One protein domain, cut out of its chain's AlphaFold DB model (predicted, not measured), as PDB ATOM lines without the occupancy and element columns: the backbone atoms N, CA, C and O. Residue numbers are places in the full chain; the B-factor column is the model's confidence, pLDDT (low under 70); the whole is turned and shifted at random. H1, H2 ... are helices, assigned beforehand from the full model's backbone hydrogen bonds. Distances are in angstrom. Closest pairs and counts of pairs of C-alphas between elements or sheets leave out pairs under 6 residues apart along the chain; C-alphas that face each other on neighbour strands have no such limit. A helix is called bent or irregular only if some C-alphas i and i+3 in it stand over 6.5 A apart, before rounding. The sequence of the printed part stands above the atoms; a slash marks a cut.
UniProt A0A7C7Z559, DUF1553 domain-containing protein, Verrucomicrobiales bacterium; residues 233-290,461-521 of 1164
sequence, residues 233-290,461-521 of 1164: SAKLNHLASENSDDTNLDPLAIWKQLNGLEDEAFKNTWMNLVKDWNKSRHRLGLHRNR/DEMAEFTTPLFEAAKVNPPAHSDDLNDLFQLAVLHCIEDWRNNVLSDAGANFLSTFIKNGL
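What this domain is: This is residues 233 to 290 and 461 to 521 of the 1164 residues of the protein "DUF1553 domain-containing protein" of Verrucomicrobiales bacterium (UniProt A0A7C7Z559). Two long helices, H3 and H5, run much the same way on opposite sides of a shorter helix, H4, which crosses between them in the middle. H2 folds back on the first part of H3, with H1 set crosswise on its far side; H6 packs across H4 and H5, and the last part of H3, residues 285 to 289, sticks out with Arg 290. The printed part has 119 residues with six named helices, H1 to H6 in order along the chain, and no named strand: the class is all helix, with mostly crossed packing. It is compact, with a radius of gyration of the C-alphas of 13.9 A and spans of 39 by 30 by 30 A.

Where its parts are: H1, residues 233 to 242, begins with C-alpha 233 at (26.264, -39.016, 49.260) and is 14.2 A long from first to last C-alpha. H2, residues 251 to 258, measures 11.4 A. H3, residues 263 to 289, is the longest at 38.6 A and ends with C-alpha 289 at (-2.725, -21.155, 30.032). H4, residues 464 to 476, measures 17.6 A and is irregular: C-alphas 466 and 469 are 7.9 A apart. H5, residues 482 to 501, measures 30.1 A and is only just irregular, with C-alphas 483 and 486 6.8 A apart. H6, residues 507 to 518, measures 16.4 A and ends with C-alpha 518 at (27.065, -26.069, 38.923).

How they stand to each other: H2 and H4 are the hub, touching four helices each. They only just touch each other, with 3 pairs of C-alphas within 8 A, closest at Pro 251 and Thr 467, 5.6 A. H1 touches H2 about perpendicular at 83 degrees, the C-alphas of Ala 240 and Lys 256 being closest at 5.2 A. H2 and H3 form a helical hairpin at 32 degrees, a shallow tilt only just short of steep; their closest C-alphas, Leu 258 and Phe 266, are 6.0 A apart. H3 touches H4 with residues 274 to 284 alone, at a steep tilt of 54 degrees, opposite ways; the closest C-alphas are those of Arg 281 and Ala 464, 5.2 A. H4 touches H5 closest at the C-alphas of Leu 470 and Ala 492, 5.2 A. H6 touches H4 at 82 degrees, about perpendicular, closest at the C-alphas of Glu 465 and Ala 508, 4.8 A. H6 also touches H5, closest at the C-alphas of Cys 496 and Gly 509, 5.5 A. H1 and H6 are apart, as are H3 and H6. Every O i to N i+4 pair is within hydrogen-bond range in H1, H2, H3 and H6, against 5 of 9 in H4 and 14 of 16 in H5.

The domain as a whole: The C-alphas farthest apart, those of Ala 234 and Arg 290, are 42.8 A apart. Residues 291 to 460 are not printed, and C-alphas 290 and 461 are 15.7 A apart across this cut. Of the links that are printed whole, H1 to H2 is short and the others are tight. The mean pLDDT of the printed part is 91.0, and residues 244 to 246 are under 70.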
ATOM      1  N   SER A 233      27.133 -39.435  48.154       81.94
ATOM      2  CA  SER A 233      26.264 -39.016  49.260       81.94
ATOM      3  C   SER A 233      26.955 -38.054  50.227       81.94
ATOM      4  O   SER A 233      26.303 -37.165  50.773       81.94
ATOM      5  N   ALA A 234      28.267 -38.191  50.458       83.88
ATOM      6  CA  ALA A 234      28.993 -37.306  51.368       83.88
ATOM      7  C   ALA A 234      29.096 -35.894  50.778       83.88
ATOM      8  O   ALA A 234      28.884 -34.901  51.478       83.88
ATOM      9  N   LYS A 235      29.341 -35.808  49.468       86.19
ATOM     10  CA  LYS A 235      29.331 -34.545  48.731       86.19
ATOM     11  C   LYS A 235      27.933 -33.937  48.639       86.19
ATOM     12  O   LYS A 235      27.803 -32.730  48.834       86.19
ATOM     13  N   LEU A 236      26.898 -34.742  48.394       85.56
ATOM     14  CA  LEU A 236      25.503 -34.292  48.442       85.56
ATOM     15  C   LEU A 236      25.151 -33.706  49.813       85.56
ATOM     16  O   LEU A 236      24.620 -32.601  49.873       85.56
ATOM     17  N   ASN A 237      25.512 -34.388  50.904       85.50
ATOM     18  CA  ASN A 237      25.281 -33.915  52.271       85.50
ATOM     19  C   ASN A 237      25.985 -32.585  52.548       85.50
ATOM     20  O   ASN A 237      25.374 -31.664  53.085       85.50
ATOM     21  N   HIS A 238      27.250 -32.464  52.139       86.75
ATOM     22  CA  HIS A 238      28.006 -31.224  52.273       86.75
ATOM     23  C   HIS A 238      27.341 -30.074  51.506       86.75
ATOM     24  O   HIS A 238      27.019 -29.045  52.095       86.75
ATOM     25  N   LEU A 239      27.065 -30.264  50.213       85.56
ATOM     26  CA  LEU A 239      26.444 -29.246  49.360       85.56
ATOM     27  C   LEU A 239      25.044 -28.854  49.847       85.56
ATOM     28  O   LEU A 239      24.693 -27.678  49.843       85.56
ATOM     29  N   ALA A 240      24.253 -29.827  50.302       82.12
ATOM     30  CA  ALA A 240      22.940 -29.591  50.885       82.12
ATOM     31  C   ALA A 240      23.027 -28.792  52.198       82.12
ATOM     32  O   ALA A 240      22.165 -27.955  52.456       82.12
ATOM     33  N   SER A 241      24.073 -29.004  53.006       77.31
ATOM     34  CA  SER A 241      24.306 -28.243  54.243       77.31
ATOM     35  C   SER A 241      24.785 -26.806  53.996       77.31
ATOM     36  O   SER A 241      24.417 -25.908  54.750       77.31
ATOM     37  N   GLU A 242      25.549 -26.575  52.923       77.44
ATOM     38  CA  GLU A 242      25.996 -25.240  52.497       77.44
ATOM     39  C   GLU A 242      24.898 -24.447  51.779       77.44
ATOM     40  O   GLU A 242      24.995 -23.222  51.662       77.44
ATOM     41  N   ASN A 243      23.850 -25.121  51.296       70.19
ATOM     42  CA  ASN A 243      22.742 -24.460  50.629       70.19
ATOM     43  C   ASN A 243      21.922 -23.642  51.640       70.19
ATOM     44  O   ASN A 243      21.182 -24.177  52.474       70.19
ATOM     45  N   SER A 244      22.079 -22.321  51.558       56.53
ATOM     46  CA  SER A 244      21.369 -21.347  52.387       56.53
ATOM     47  C   SER A 244      19.937 -21.080  51.917       56.53
ATOM     48  O   SER A 244      19.220 -20.336  52.578       56.53
ATOM     49  N   ASP A 245      19.547 -21.603  50.751       60.19
ATOM     50  CA  ASP A 245      18.223 -21.404  50.174       60.19
ATOM     51  C   ASP A 245      17.281 -22.527  50.632       60.19
ATOM     52  O   ASP A 245      17.370 -23.665  50.175       60.19
ATOM     53  N   ASP A 246      16.387 -22.214  51.573       60.59
ATOM     54  CA  ASP A 246      15.368 -23.155  52.058       60.59
ATOM     55  C   ASP A 246      14.153 -23.239  51.108       60.59
ATOM     56  O   ASP A 246      13.146 -23.879  51.419       60.59
ATOM     57  N   THR A 247      14.207 -22.591  49.935       73.12
ATOM     58  CA  THR A 247      13.163 -22.730  48.918       73.12
ATOM     59  C   THR A 247      13.310 -24.045  48.144       73.12
ATOM     60  O   THR A 247      14.399 -24.457  47.753       73.12
ATOM     61  N   ASN A 248      12.186 -24.699  47.825       83.38
ATOM     62  CA  ASN A 248      12.155 -25.925  47.005       83.38
ATOM     63  C   ASN A 248      12.459 -25.671  45.506       83.38
ATOM     64  O   ASN A 248      11.994 -26.410  44.638       83.38
ATOM     65  N   LEU A 249      13.183 -24.596  45.179       85.31
ATOM     66  CA  LEU A 249      13.606 -24.245  43.820       85.31
ATOM     67  C   LEU A 249      14.944 -24.902  43.441       85.31
ATOM     68  O   LEU A 249      15.312 -24.904  42.269       85.31
ATOM     69  N   ASP A 250      15.643 -25.503  44.405       88.31
ATOM     70  CA  ASP A 250      16.856 -26.289  44.191       88.31
ATOM     71  C   ASP A 250      16.602 -27.769  44.546       88.31
ATOM     72  O   ASP A 250      16.184 -28.066  45.669       88.31
ATOM     73  N   PRO A 251      16.868 -28.729  43.637       90.94
ATOM     74  CA  PRO A 251      16.865 -30.156  43.956       90.94
ATOM     75  C   PRO A 251      17.632 -30.539  45.232       90.94
ATOM     76  O   PRO A 251      17.206 -31.443  45.946       90.94
ATOM     77  N   LEU A 252      18.731 -29.853  45.565       90.19
ATOM     78  CA  LEU A 252      19.515 -30.142  46.771       90.19
ATOM     79  C   LEU A 252      18.803 -29.728  48.067       90.19
ATOM     80  O   LEU A 252      19.065 -30.313  49.118       90.19
ATOM     81  N   ALA A 253      17.865 -28.779  48.010       89.94
ATOM     82  CA  ALA A 253      17.027 -28.433  49.157       89.94
ATOM     83  C   ALA A 253      16.074 -29.585  49.524       89.94
ATOM     84  O   ALA A 253      15.797 -29.806  50.703       89.94
ATOM     85  N   ILE A 254      15.625 -30.367  48.533       91.00
ATOM     86  CA  ILE A 254      14.822 -31.577  48.764       91.00
ATOM     87  C   ILE A 254      15.661 -32.647  49.468       91.00
ATOM     88  O   ILE A 254      15.199 -33.242  50.438       91.00
ATOM     89  N   TRP A 255      16.907 -32.848  49.023       91.19
ATOM     90  CA  TRP A 255      17.844 -33.753  49.692       91.19
ATOM     91  C   TRP A 255      18.043 -33.358  51.162       91.19
ATOM     92  O   TRP A 255      17.853 -34.184  52.051       91.19
ATOM     93  N   LYS A 256      18.340 -32.075  51.423       90.75
ATOM     94  CA  LYS A 256      18.522 -31.511  52.774       90.75
ATOM     95  C   LYS A 256      17.341 -31.809  53.704       90.75
ATOM     96  O   LYS A 256      17.553 -32.112  54.871       90.75
ATOM     97  N   GLN A 257      16.113 -31.698  53.195       90.31
ATOM     98  CA  GLN A 257      14.893 -31.870  53.989       90.31
ATOM     99  C   GLN A 257      14.569 -33.327  54.323       90.31
ATOM    100  O   GLN A 257      13.864 -33.568  55.295       90.31
ATOM    101  N   LEU A 258      15.031 -34.284  53.516       91.06
ATOM    102  CA  LEU A 258      14.656 -35.695  53.646       91.06
ATOM    103  C   LEU A 258      15.770 -36.568  54.228       91.06
ATOM    104  O   LEU A 258      15.493 -37.572  54.884       91.06
ATOM    105  N   ASN A 259      17.025 -36.205  53.978       90.25
ATOM    106  CA  ASN A 259      18.176 -37.003  54.368       90.25
ATOM    107  C   ASN A 259      18.317 -37.091  55.900       90.25
ATOM    108  O   ASN A 259      18.311 -36.073  56.590       90.25
ATOM    109  N   GLY A 260      18.473 -38.309  56.424       87.00
ATOM    110  CA  GLY A 260      18.630 -38.570  57.860       87.00
ATOM    111  C   GLY A 260      17.343 -38.507  58.694       87.00
ATOM    112  O   GLY A 260      17.426 -38.567  59.919       87.00
ATOM    113  N   LEU A 261      16.164 -38.387  58.068       91.50
ATOM    114  CA  LEU A 261      14.881 -38.510  58.768       91.50
ATOM    115  C   LEU A 261      14.534 -39.976  59.079       91.50
ATOM    116  O   LEU A 261      14.788 -40.866  58.268       91.50
ATOM    117  N   GLU A 262      13.886 -40.194  60.227       90.00
ATOM    118  CA  GLU A 262      13.240 -41.466  60.589       90.00
ATOM    119  C   GLU A 262      11.990 -41.725  59.726       90.00
ATOM    120  O   GLU A 262      11.343 -40.779  59.274       90.00
ATOM    121  N   ASP A 263      11.606 -42.993  59.541       88.31
ATOM    122  CA  ASP A 263      10.576 -43.451  58.588       88.31
ATOM    123  C   ASP A 263       9.260 -42.650  58.598       88.31
ATOM    124  O   ASP A 263       8.746 -42.255  57.546       88.31
ATOM    125  N   GLU A 264       8.691 -42.381  59.777       89.31
ATOM    126  CA  GLU A 264       7.421 -41.653  59.885       89.31
ATOM    127  C   GLU A 264       7.582 -40.171  59.509       89.31
ATOM    128  O   GLU A 264       6.765 -39.609  58.769       89.31
ATOM    129  N   ALA A 265       8.669 -39.541  59.964       90.25
ATOM    130  CA  ALA A 265       9.003 -38.162  59.624       90.25
ATOM    131  C   ALA A 265       9.338 -38.019  58.131       90.25
ATOM    132  O   ALA A 265       8.880 -37.072  57.488       90.25
ATOM    133  N   PHE A 266      10.069 -38.983  57.564       94.00
ATOM    134  CA  PHE A 266      10.403 -39.052  56.146       94.00
ATOM    135  C   PHE A 266       9.139 -39.103  55.290       94.00
ATOM    136  O   PHE A 266       8.937 -38.250  54.424       94.00
ATOM    137  N   LYS A 267       8.239 -40.052  55.575       91.81
ATOM    138  CA  LYS A 267       6.997 -40.233  54.817       91.81
ATOM    139  C   LYS A 267       6.126 -38.978  54.847       91.81
ATOM    140  O   LYS A 267       5.600 -38.568  53.810       91.81
ATOM    141  N   ASN A 268       5.990 -38.345  56.012       92.38
ATOM    142  CA  ASN A 268       5.223 -37.108  56.165       92.38
ATOM    143  C   ASN A 268       5.834 -35.948  55.361       92.38
ATOM    144  O   ASN A 268       5.116 -35.268  54.622       92.38
ATOM    145  N   THR A 269       7.152 -35.751  55.445       93.75
ATOM    146  CA  THR A 269       7.866 -34.711  54.687       93.75
ATOM    147  C   THR A 269       7.795 -34.964  53.180       93.75
ATOM    148  O   THR A 269       7.465 -34.050  52.424       93.75
ATOM    149  N   TRP A 270       7.993 -36.207  52.730       94.56
ATOM    150  CA  TRP A 270       7.865 -36.596  51.324       94.56
ATOM    151  C   TRP A 270       6.461 -36.318  50.771       94.56
ATOM    152  O   TRP A 270       6.320 -35.687  49.722       94.56
ATOM    153  N   MET A 271       5.401 -36.707  51.491       93.81
ATOM    154  CA  MET A 271       4.018 -36.423  51.079       93.81
ATOM    155  C   MET A 271       3.739 -34.917  50.975       93.81
ATOM    156  O   MET A 271       3.042 -34.482  50.052       93.81
ATOM    157  N   ASN A 272       4.298 -34.109  51.880       94.12
ATOM    158  CA  ASN A 272       4.192 -32.651  51.814       94.12
ATOM    159  C   ASN A 272       4.911 -32.084  50.582       94.12
ATOM    160  O   ASN A 272       4.317 -31.289  49.852       94.12
ATOM    161  N   LEU A 273       6.124 -32.554  50.283       94.81
ATOM    162  CA  LEU A 273       6.875 -32.155  49.090       94.81
ATOM    163  C   LEU A 273       6.153 -32.538  47.793       94.81
ATOM    164  O   LEU A 273       6.039 -31.709  46.892       94.81
ATOM    165  N   VAL A 274       5.587 -33.746  47.709       95.31
ATOM    166  CA  VAL A 274       4.757 -34.173  46.568       95.31
ATOM    167  C   VAL A 274       3.529 -33.273  46.418       95.31
ATOM    168  O   VAL A 274       3.161 -32.882  45.305       95.31
ATOM    169  N   LYS A 275       2.876 -32.911  47.528       95.38
ATOM    170  CA  LYS A 275       1.736 -31.985  47.522       95.38
ATOM    171  C   LYS A 275       2.148 -30.600  47.022       95.38
ATOM    172  O   LYS A 275       1.427 -30.010  46.216       95.38
ATOM    173  N   ASP A 276       3.290 -30.085  47.460       94.56
ATOM    174  CA  ASP A 276       3.782 -28.769  47.060       94.56
ATOM    175  C   ASP A 276       4.273 -28.737  45.612       94.56
ATOM    176  O   ASP A 276       3.939 -27.797  44.886       94.56
ATOM    177  N   TRP A 277       4.933 -29.798  45.148       95.75
ATOM    178  CA  TRP A 277       5.272 -29.987  43.741       95.75
ATOM    179  C   TRP A 277       4.018 -30.022  42.861       95.75
ATOM    180  O   TRP A 277       3.954 -29.301  41.866       95.75
ATOM    181  N   ASN A 278       2.973 -30.766  43.244       96.12
ATOM    182  CA  ASN A 278       1.710 -30.795  42.495       96.12
ATOM    183  C   ASN A 278       1.032 -29.417  42.440       96.12
ATOM    184  O   ASN A 278       0.576 -28.999  41.373       96.12
ATOM    185  N   LYS A 279       1.003 -28.670  43.556       95.50
ATOM    186  CA  LYS A 279       0.511 -27.278  43.560       95.50
ATOM    187  C   LYS A 279       1.352 -26.391  42.642       95.50
ATOM    188  O   LYS A 279       0.797 -25.576  41.912       95.50
ATOM    189  N   SER A 280       2.673 -26.534  42.684       95.56
ATOM    190  CA  SER A 280       3.607 -25.770  41.856       95.56
ATOM    191  C   SER A 280       3.424 -26.063  40.367       95.56
ATOM    192  O   SER A 280       3.255 -25.141  39.572       95.56
ATOM    193  N   ARG A 281       3.315 -27.342  39.991       95.25
ATOM    194  CA  ARG A 281       2.995 -27.792  38.632       95.25
ATOM    195  C   ARG A 281       1.646 -27.256  38.159       95.25
ATOM    196  O   ARG A 281       1.537 -26.812  37.018       95.25
ATOM    197  N   HIS A 282       0.632 -27.266  39.025       94.88
ATOM    198  CA  HIS A 282      -0.671 -26.688  38.710       94.88
ATOM    199  C   HIS A 282      -0.571 -25.179  38.448       94.88
ATOM    200  O   HIS A 282      -1.076 -24.713  37.431       94.88
ATOM    201  N   ARG A 283       0.143 -24.421  39.293       93.94
ATOM    202  CA  ARG A 283       0.371 -22.979  39.088       93.94
ATOM    203  C   ARG A 283       1.149 -22.671  37.813       93.94
ATOM    204  O   ARG A 283       0.776 -21.746  37.101       93.94
ATOM    205  N   LEU A 284       2.172 -23.462  37.488       93.31
ATOM    206  CA  LEU A 284       2.904 -23.339  36.227       93.31
ATOM    207  C   LEU A 284       1.984 -23.594  35.021       93.31
ATOM    208  O   LEU A 284       2.043 -22.872  34.029       93.31
ATOM    209  N   GLY A 285       1.094 -24.586  35.121       92.94
ATOM    210  CA  GLY A 285       0.049 -24.836  34.128       92.94
ATOM    211  C   GLY A 285      -0.935 -23.669  33.997       92.94
ATOM    212  O   GLY A 285      -1.250 -23.265  32.881       92.94
ATOM    213  N   LEU A 286      -1.371 -23.085  35.120       92.25
ATOM    214  CA  LEU A 286      -2.214 -21.888  35.127       92.25
ATOM    215  C   LEU A 286      -1.508 -20.707  34.459       92.25
ATOM    216  O   LEU A 286      -2.117 -20.064  33.619       92.25
ATOM    217  N   HIS A 287      -0.237 -20.449  34.776       92.69
ATOM    218  CA  HIS A 287       0.552 -19.392  34.139       92.69
ATOM    219  C   HIS A 287       0.625 -19.578  32.616       92.69
ATOM    220  O   HIS A 287       0.312 -18.654  31.872       92.69
ATOM    221  N   ARG A 288       0.948 -20.789  32.147       90.62
ATOM    222  CA  ARG A 288       1.052 -21.099  30.709       90.62
ATOM    223  C   ARG A 288      -0.273 -20.963  29.959       90.62
ATOM    224  O   ARG A 288      -0.267 -20.628  28.780       90.62
ATOM    225  N   ASN A 289      -1.392 -21.215  30.632       91.19
ATOM    226  CA  ASN A 289      -2.725 -21.155  30.032       91.19
ATOM    227  C   ASN A 289      -3.469 -19.847  30.347       91.19
ATOM    228  O   ASN A 289      -4.612 -19.678  29.921       91.19
ATOM    229  N   ARG A 290      -2.862 -18.930  31.112       92.19
ATOM    230  CA  ARG A 290      -3.491 -17.664  31.492       92.19
ATOM    231  C   ARG A 290      -3.582 -16.752  30.274       92.19
ATOM    232  O   ARG A 290      -2.636 -16.617  29.501       92.19
ATOM    233  N   ASP A 461       9.322 -18.064  39.491       92.94
ATOM    234  CA  ASP A 461       9.960 -19.375  39.498       92.94
ATOM    235  C   ASP A 461       9.150 -20.352  40.368       92.94
ATOM    236  O   ASP A 461       8.731 -20.036  41.485       92.94
ATOM    237  N   GLU A 462       8.890 -21.537  39.829       93.88
ATOM    238  CA  GLU A 462       8.079 -22.579  40.453       93.88
ATOM    239  C   GLU A 462       8.920 -23.851  40.671       93.88
ATOM    240  O   GLU A 462       9.674 -24.267  39.795       93.88
ATOM    241  N   MET A 463       8.767 -24.517  41.824       94.50
ATOM    242  CA  MET A 463       9.465 -25.769  42.189       94.50
ATOM    243  C   MET A 463       9.452 -26.811  41.061       94.50
ATOM    244  O   MET A 463      10.462 -27.467  40.792       94.50
ATOM    245  N   ALA A 464       8.321 -26.953  40.365       95.56
ATOM    246  CA  ALA A 464       8.180 -27.892  39.255       95.56
ATOM    247  C   ALA A 464       9.124 -27.599  38.067       95.56
ATOM    248  O   ALA A 464       9.438 -28.510  37.305       95.56
ATOM    249  N   GLU A 465       9.620 -26.375  37.899       93.69
ATOM    250  CA  GLU A 465      10.561 -26.027  36.824       93.69
ATOM    251  C   GLU A 465      11.978 -26.547  37.057       93.69
ATOM    252  O   GLU A 465      12.768 -26.586  36.117       93.69
ATOM    253  N   PHE A 466      12.301 -26.946  38.288       93.69
ATOM    254  CA  PHE A 466      13.643 -27.386  38.670       93.69
ATOM    255  C   PHE A 466      13.667 -28.825  39.169       93.69
ATOM    256  O   PHE A 466      14.690 -29.481  39.045       93.69
ATOM    257  N   THR A 467      12.559 -29.331  39.720       95.56
ATOM    258  CA  THR A 467      12.540 -30.602  40.470       95.56
ATOM    259  C   THR A 467      11.667 -31.687  39.839       95.56
ATOM    260  O   THR A 467      11.687 -32.824  40.295       95.56
ATOM    261  N   THR A 468      10.928 -31.384  38.762       96.75
ATOM    262  CA  THR A 468      10.048 -32.362  38.091       96.75
ATOM    263  C   THR A 468      10.730 -33.687  37.734       96.75
ATOM    264  O   THR A 468      10.098 -34.712  37.986       96.75
ATOM    265  N   PRO A 469      11.981 -33.730  37.233       97.00
ATOM    266  CA  PRO A 469      12.646 -35.007  36.962       97.00
ATOM    267  C   PRO A 469      12.710 -35.945  38.172       97.00
ATOM    268  O   PRO A 469      12.478 -37.142  38.028       97.00
ATOM    269  N   LEU A 470      12.934 -35.396  39.370       95.62
ATOM    270  CA  LEU A 470      12.986 -36.161  40.617       95.62
ATOM    271  C   LEU A 470      11.628 -36.795  40.952       95.62
ATOM    272  O   LEU A 470      11.542 -37.982  41.251       95.62
ATOM    273  N   PHE A 471      10.546 -36.017  40.866       95.75
ATOM    274  CA  PHE A 471       9.200 -36.509  41.176       95.75
ATOM    275  C   PHE A 471       8.640 -37.452  40.109       95.75
ATOM    276  O   PHE A 471       7.853 -38.336  40.438       95.75
ATOM    277  N   GLU A 472       9.023 -37.290  38.841       94.88
ATOM    278  CA  GLU A 472       8.652 -38.238  37.784       94.88
ATOM    279  C   GLU A 472       9.406 -39.569  37.947       94.88
ATOM    280  O   GLU A 472       8.784 -40.623  37.834       94.88
ATOM    281  N   ALA A 473      10.692 -39.548  38.325       94.44
ATOM    282  CA  ALA A 473      11.432 -40.762  38.689       94.44
ATOM    283  C   ALA A 473      10.786 -41.494  39.881       94.44
ATOM    284  O   ALA A 473      10.643 -42.718  39.860       94.44
ATOM    285  N   ALA A 474      10.282 -40.747  40.868       93.56
ATOM    286  CA  ALA A 474       9.622 -41.316  42.042       93.56
ATOM    287  C   ALA A 474       8.275 -41.997  41.745       93.56
ATOM    288  O   ALA A 474       7.780 -42.764  42.566       93.56
ATOM    289  N   LYS A 475       7.655 -41.746  40.583       90.88
ATOM    290  CA  LYS A 475       6.468 -42.512  40.159       90.88
ATOM    291  C   LYS A 475       6.820 -43.938  39.751       90.88
ATOM    292  O   LYS A 475       5.962 -44.811  39.833       90.88
ATOM    293  N   VAL A 476       8.049 -44.145  39.280       87.06
ATOM    294  CA  VAL A 476       8.574 -45.456  38.893       87.06
ATOM    295  C   VAL A 476       9.151 -46.166  40.114       87.06
ATOM    296  O   VAL A 476       8.833 -47.331  40.333       87.06
ATOM    297  N   ASN A 477       9.943 -45.455  40.925       85.81
ATOM    298  CA  ASN A 477      10.545 -45.978  42.152       85.81
ATOM    299  C   ASN A 477      10.312 -45.015  43.338       85.81
ATOM    300  O   ASN A 477      11.114 -44.101  43.546       85.81
ATOM    301  N   PRO A 478       9.191 -45.136  44.074       87.38
ATOM    302  CA  PRO A 478       8.869 -44.225  45.170       87.38
ATOM    303  C   PRO A 478       9.764 -44.487  46.391       87.38
ATOM    304  O   PRO A 478       9.847 -45.635  46.825       87.38
ATOM    305  N   PRO A 479      10.370 -43.450  46.998       91.81
ATOM    306  CA  PRO A 479      11.204 -43.643  48.177       91.81
ATOM    307  C   PRO A 479      10.330 -43.921  49.411       91.81
ATOM    308  O   PRO A 479       9.327 -43.235  49.642       91.81
ATOM    309  N   ALA A 480      10.708 -44.917  50.208       86.81
ATOM    310  CA  ALA A 480      10.063 -45.268  51.471       86.81
ATOM    311  C   ALA A 480      10.873 -44.782  52.684       86.81
ATOM    312  O   ALA A 480      10.274 -44.391  53.688       86.81
ATOM    313  N   HIS A 481      12.202 -44.753  52.554       90.69
ATOM    314  CA  HIS A 481      13.161 -44.418  53.603       90.69
ATOM    315  C   HIS A 481      14.200 -43.403  53.109       90.69
ATOM    316  O   HIS A 481      14.363 -43.182  51.907       90.69
ATOM    317  N   SER A 482      14.940 -42.790  54.038       87.44
ATOM    318  CA  SER A 482      16.017 -41.851  53.690       87.44
ATOM    319  C   SER A 482      17.145 -42.504  52.879       87.44
ATOM    320  O   SER A 482      17.747 -41.830  52.042       87.44
ATOM    321  N   ASP A 483      17.358 -43.812  53.039       86.50
ATOM    322  CA  ASP A 483      18.339 -44.590  52.273       86.50
ATOM    323  C   ASP A 483      17.990 -44.701  50.772       86.50
ATOM    324  O   ASP A 483      18.892 -44.794  49.941       86.50
ATOM    325  N   ASP A 484      16.709 -44.581  50.396       90.06
ATOM    326  CA  ASP A 484      16.251 -44.685  48.998       90.06
ATOM    327  C   ASP A 484      16.518 -43.404  48.177       90.06
ATOM    328  O   ASP A 484      16.330 -43.368  46.957       90.06
ATOM    329  N   LEU A 485      16.920 -42.305  48.833       90.25
ATOM    330  CA  LEU A 485      17.073 -40.999  48.185       90.25
ATOM    331  C   LEU A 485      18.188 -40.980  47.140       90.25
ATOM    332  O   LEU A 485      18.041 -40.302  46.121       90.25
ATOM    333  N   ASN A 486      19.301 -41.681  47.381       90.06
ATOM    334  CA  ASN A 486      20.416 -41.697  46.431       90.06
ATOM    335  C   ASN A 486      19.983 -42.355  45.116       90.06
ATOM    336  O   ASN A 486      20.097 -41.731  44.062       90.06
ATOM    337  N   ASP A 487      19.365 -43.534  45.198       90.88
ATOM    338  CA  ASP A 487      18.854 -44.277  44.042       90.88
ATOM    339  C   ASP A 487      17.834 -43.454  43.245       90.88
ATOM    340  O   ASP A 487      17.843 -43.444  42.011       90.88
ATOM    341  N   LEU A 488      16.975 -42.700  43.938       93.50
ATOM    342  CA  LEU A 488      16.009 -41.819  43.291       93.50
ATOM    343  C   LEU A 488      16.687 -40.670  42.522       93.50
ATOM    344  O   LEU A 488      16.323 -40.392  41.375       93.50
ATOM    345  N   PHE A 489      17.657 -39.986  43.139       93.81
ATOM    346  CA  PHE A 489      18.419 -38.921  42.480       93.81
ATOM    347  C   PHE A 489      19.227 -39.478  41.301       93.81
ATOM    348  O   PHE A 489      19.235 -38.869  40.230       93.81
ATOM    349  N   GLN A 490      19.848 -40.647  41.471       94.06
ATOM    350  CA  GLN A 490      20.590 -41.357  40.433       94.06
ATOM    351  C   GLN A 490      19.695 -41.645  39.222       94.06
ATOM    352  O   GLN A 490      20.025 -41.246  38.103       94.06
ATOM    353  N   LEU A 491      18.518 -42.238  39.448       94.75
ATOM    354  CA  LEU A 491      17.540 -42.535  38.402       94.75
ATOM    355  C   LEU A 491      17.085 -41.268  37.658       94.75
ATOM    356  O   LEU A 491      17.047 -41.245  36.427       94.75
ATOM    357  N   ALA A 492      16.779 -40.190  38.388       96.38
ATOM    358  CA  ALA A 492      16.340 -38.925  37.801       96.38
ATOM    359  C   ALA A 492      17.414 -38.274  36.910       96.38
ATOM    360  O   ALA A 492      17.097 -37.752  35.835       96.38
ATOM    361  N   VAL A 493      18.683 -38.309  37.336       96.62
ATOM    362  CA  VAL A 493      19.809 -37.778  36.555       96.62
ATOM    363  C   VAL A 493      20.055 -38.633  35.311       96.62
ATOM    364  O   VAL A 493      20.194 -38.066  34.228       96.62
ATOM    365  N   LEU A 494      20.052 -39.967  35.428       96.50
ATOM    366  CA  LEU A 494      20.243 -40.878  34.291       96.50
ATOM    367  C   LEU A 494      19.172 -40.685  33.216       96.50
ATOM    368  O   LEU A 494      19.512 -40.549  32.042       96.50
ATOM    369  N   HIS A 495      17.897 -40.587  33.608       96.62
ATOM    370  CA  HIS A 495      16.814 -40.276  32.671       96.62
ATOM    371  C   HIS A 495      17.036 -38.935  31.960       96.62
ATOM    372  O   HIS A 495      16.900 -38.859  30.743       96.62
ATOM    373  N   CYS A 496      17.449 -37.885  32.682       98.12
ATOM    374  CA  CYS A 496      17.749 -36.599  32.049       98.12
ATOM    375  C   CYS A 496      18.948 -36.678  31.089       98.12
ATOM    376  O   CYS A 496      18.928 -36.030  30.045       98.12
ATOM    377  N   ILE A 497      19.999 -37.441  31.410       98.19
ATOM    378  CA  ILE A 497      21.149 -37.626  30.509       98.19
ATOM    379  C   ILE A 497      20.712 -38.353  29.232       98.19
ATOM    380  O   ILE A 497      21.114 -37.953  28.138       98.19
ATOM    381  N   GLU A 498      19.861 -39.371  29.350       97.31
ATOM    382  CA  GLU A 498      19.343 -40.117  28.202       97.31
ATOM    383  C   GLU A 498      18.408 -39.259  27.333       97.31
ATOM    384  O   GLU A 498      18.567 -39.200  26.112       97.31
ATOM    385  N   ASP A 499      17.505 -38.492  27.944       97.69
ATOM    386  CA  ASP A 499      16.667 -37.524  27.227       97.69
ATOM    387  C   ASP A 499      17.517 -36.454  26.523       97.69
ATOM    388  O   ASP A 499      17.227 -36.040  25.394       97.69
ATOM    389  N   TRP A 500      18.600 -36.011  27.167       97.62
ATOM    390  CA  TRP A 500      19.549 -35.064  26.591       97.62
ATOM    391  C   TRP A 500      20.294 -35.653  25.392       97.62
ATOM    392  O   TRP A 500      20.387 -34.986  24.354       97.62
ATOM    393  N   ARG A 501      20.769 -36.902  25.502       96.75
ATOM    394  CA  ARG A 501      21.397 -37.671  24.414       96.75
ATOM    395  C   ARG A 501      20.457 -37.787  23.212       96.75
ATOM    396  O   ARG A 501      20.887 -37.548  22.085       96.75
ATOM    397  N   ASN A 502      19.177 -38.058  23.460       96.19
ATOM    398  CA  ASN A 502      18.155 -38.256  22.430       96.19
ATOM    399  C   ASN A 502      17.510 -36.956  21.913       96.19
ATOM    400  O   ASN A 502      16.649 -37.008  21.038       96.19
ATOM    401  N   ASN A 503      17.949 -35.784  22.394       95.62
ATOM    402  CA  ASN A 503      17.410 -34.462  22.030       95.62
ATOM    403  C   ASN A 503      15.912 -34.282  22.351       95.62
ATOM    404  O   ASN A 503      15.207 -33.562  21.644       95.62
ATOM    405  N   VAL A 504      15.430 -34.916  23.422       96.81
ATOM    406  CA  VAL A 504      14.036 -34.822  23.905       96.81
ATOM    407  C   VAL A 504      13.934 -34.247  25.322       96.81
ATOM    408  O   VAL A 504      12.865 -34.268  25.931       96.81
ATOM    409  N   LEU A 505      15.038 -33.702  25.845       97.50
ATOM    410  CA  LEU A 505      15.112 -33.107  27.178       97.50
ATOM    411  C   LEU A 505      14.069 -31.999  27.367       97.50
ATOM    412  O   LEU A 505      13.892 -31.129  26.518       97.50
ATOM    413  N   SER A 506      13.405 -32.007  28.521       96.62
ATOM    414  CA  SER A 506      12.485 -30.938  28.923       96.62
ATOM    415  C   SER A 506      13.218 -29.749  29.558       96.62
ATOM    416  O   SER A 506      14.333 -29.892  30.058       96.62
ATOM    417  N   ASP A 507      12.568 -28.581  29.639       95.44
ATOM    418  CA  ASP A 507      13.111 -27.417  30.367       95.44
ATOM    419  C   ASP A 507      13.473 -27.755  31.818       95.44
ATOM    420  O   ASP A 507      14.517 -27.337  32.317       95.44
ATOM    421  N   ALA A 508      12.626 -28.548  32.484       96.19
ATOM    422  CA  ALA A 508      12.879 -28.978  33.851       96.19
ATOM    423  C   ALA A 508      14.080 -29.926  33.936       96.19
ATOM    424  O   ALA A 508      14.864 -29.818  34.873       96.19
ATOM    425  N   GLY A 509      14.272 -30.792  32.937       97.31
ATOM    426  CA  GLY A 509      15.471 -31.623  32.806       97.31
ATOM    427  C   GLY A 509      16.745 -30.801  32.587       97.31
ATOM    428  O   GLY A 509      17.754 -31.049  33.241       97.31
ATOM    429  N   ALA A 510      16.699 -29.773  31.734       96.75
ATOM    430  CA  ALA A 510      17.830 -28.868  31.504       96.75
ATOM    431  C   ALA A 510      18.222 -28.093  32.773       96.75
ATOM    432  O   ALA A 510      19.403 -28.024  33.130       96.75
ATOM    433  N   ASN A 511      17.231 -27.562  33.494       95.12
ATOM    434  CA  ASN A 511      17.443 -26.907  34.784       95.12
ATOM    435  C   ASN A 511      18.008 -27.882  35.828       95.12
ATOM    436  O   ASN A 511      18.958 -27.530  36.526       95.12
ATOM    437  N   PHE A 512      17.474 -29.106  35.889       95.94
ATOM    438  CA  PHE A 512      17.932 -30.150  36.805       95.94
ATOM    439  C   PHE A 512      19.399 -30.505  36.541       95.94
ATOM    440  O   PHE A 512      20.224 -30.306  37.427       95.94
ATOM    441  N   LEU A 513      19.777 -30.891  35.315       96.69
ATOM    442  CA  LEU A 513      21.179 -31.179  34.966       96.69
ATOM    443  C   LEU A 513      22.108 -29.992  35.256       96.69
ATOM    444  O   LEU A 513      23.207 -30.169  35.783       96.69
ATOM    445  N   SER A 514      21.654 -28.766  34.984       95.00
ATOM    446  CA  SER A 514      22.419 -27.552  35.284       95.00
ATOM    447  C   SER A 514      22.758 -27.401  36.764       95.00
ATOM    448  O   SER A 514      23.851 -26.933  37.087       95.00
ATOM    449  N   THR A 515      21.862 -27.789  37.675       92.19
ATOM    450  CA  THR A 515      22.135 -27.782  39.119       92.19
ATOM    451  C   THR A 515      23.273 -28.739  39.471       92.19
ATOM    452  O   THR A 515      24.185 -28.364  40.210       92.19
ATOM    453  N   PHE A 516      23.287 -29.943  38.898       93.56
ATOM    454  CA  PHE A 516      24.331 -30.935  39.174       93.56
ATOM    455  C   PHE A 516      25.686 -30.512  38.595       93.56
ATOM    456  O   PHE A 516      26.714 -30.678  39.252       93.56
ATOM    457  N   ILE A 517      25.701 -29.882  37.416       94.06
ATOM    458  CA  ILE A 517      26.920 -29.310  36.820       94.06
ATOM    459  C   ILE A 517      27.488 -28.192  37.705       94.06
ATOM    460  O   ILE A 517      28.680 -28.189  38.024       94.06
ATOM    461  N   LYS A 518      26.645 -27.238  38.128       90.19
ATOM    462  CA  LYS A 518      27.065 -26.069  38.923       90.19
ATOM    463  C   LYS A 518      27.673 -26.469  40.263       90.19
ATOM    464  O   LYS A 518      28.707 -25.910  40.633       90.19
ATOM    465  N   ASN A 519      27.066 -27.452  40.923       89.88
ATOM    466  CA  ASN A 519      27.509 -27.989  42.208       89.88
ATOM    467  C   ASN A 519      28.612 -29.064  42.074       89.88
ATOM    468  O   ASN A 519      29.092 -29.606  43.068       89.88
ATOM    469  N   GLY A 520      29.057 -29.365  40.847       90.19
ATOM    470  CA  GLY A 520      30.142 -30.307  40.574       90.19
ATOM    471  C   GLY A 520      29.799 -31.768  40.867       90.19
ATOM    472  O   GLY A 520      30.714 -32.558  41.098       90.19
ATOM    473  N   LEU A 521      28.515 -32.119  40.905       91.88
ATOM    474  CA  LEU A 521      28.029 -33.500  40.998       91.88
ATOM    475  C   LEU A 521      28.133 -34.230  39.651       91.88
ATOM    476  O   LEU A 521      28.285 -35.441  39.633       91.88
TER     477      LEU A 521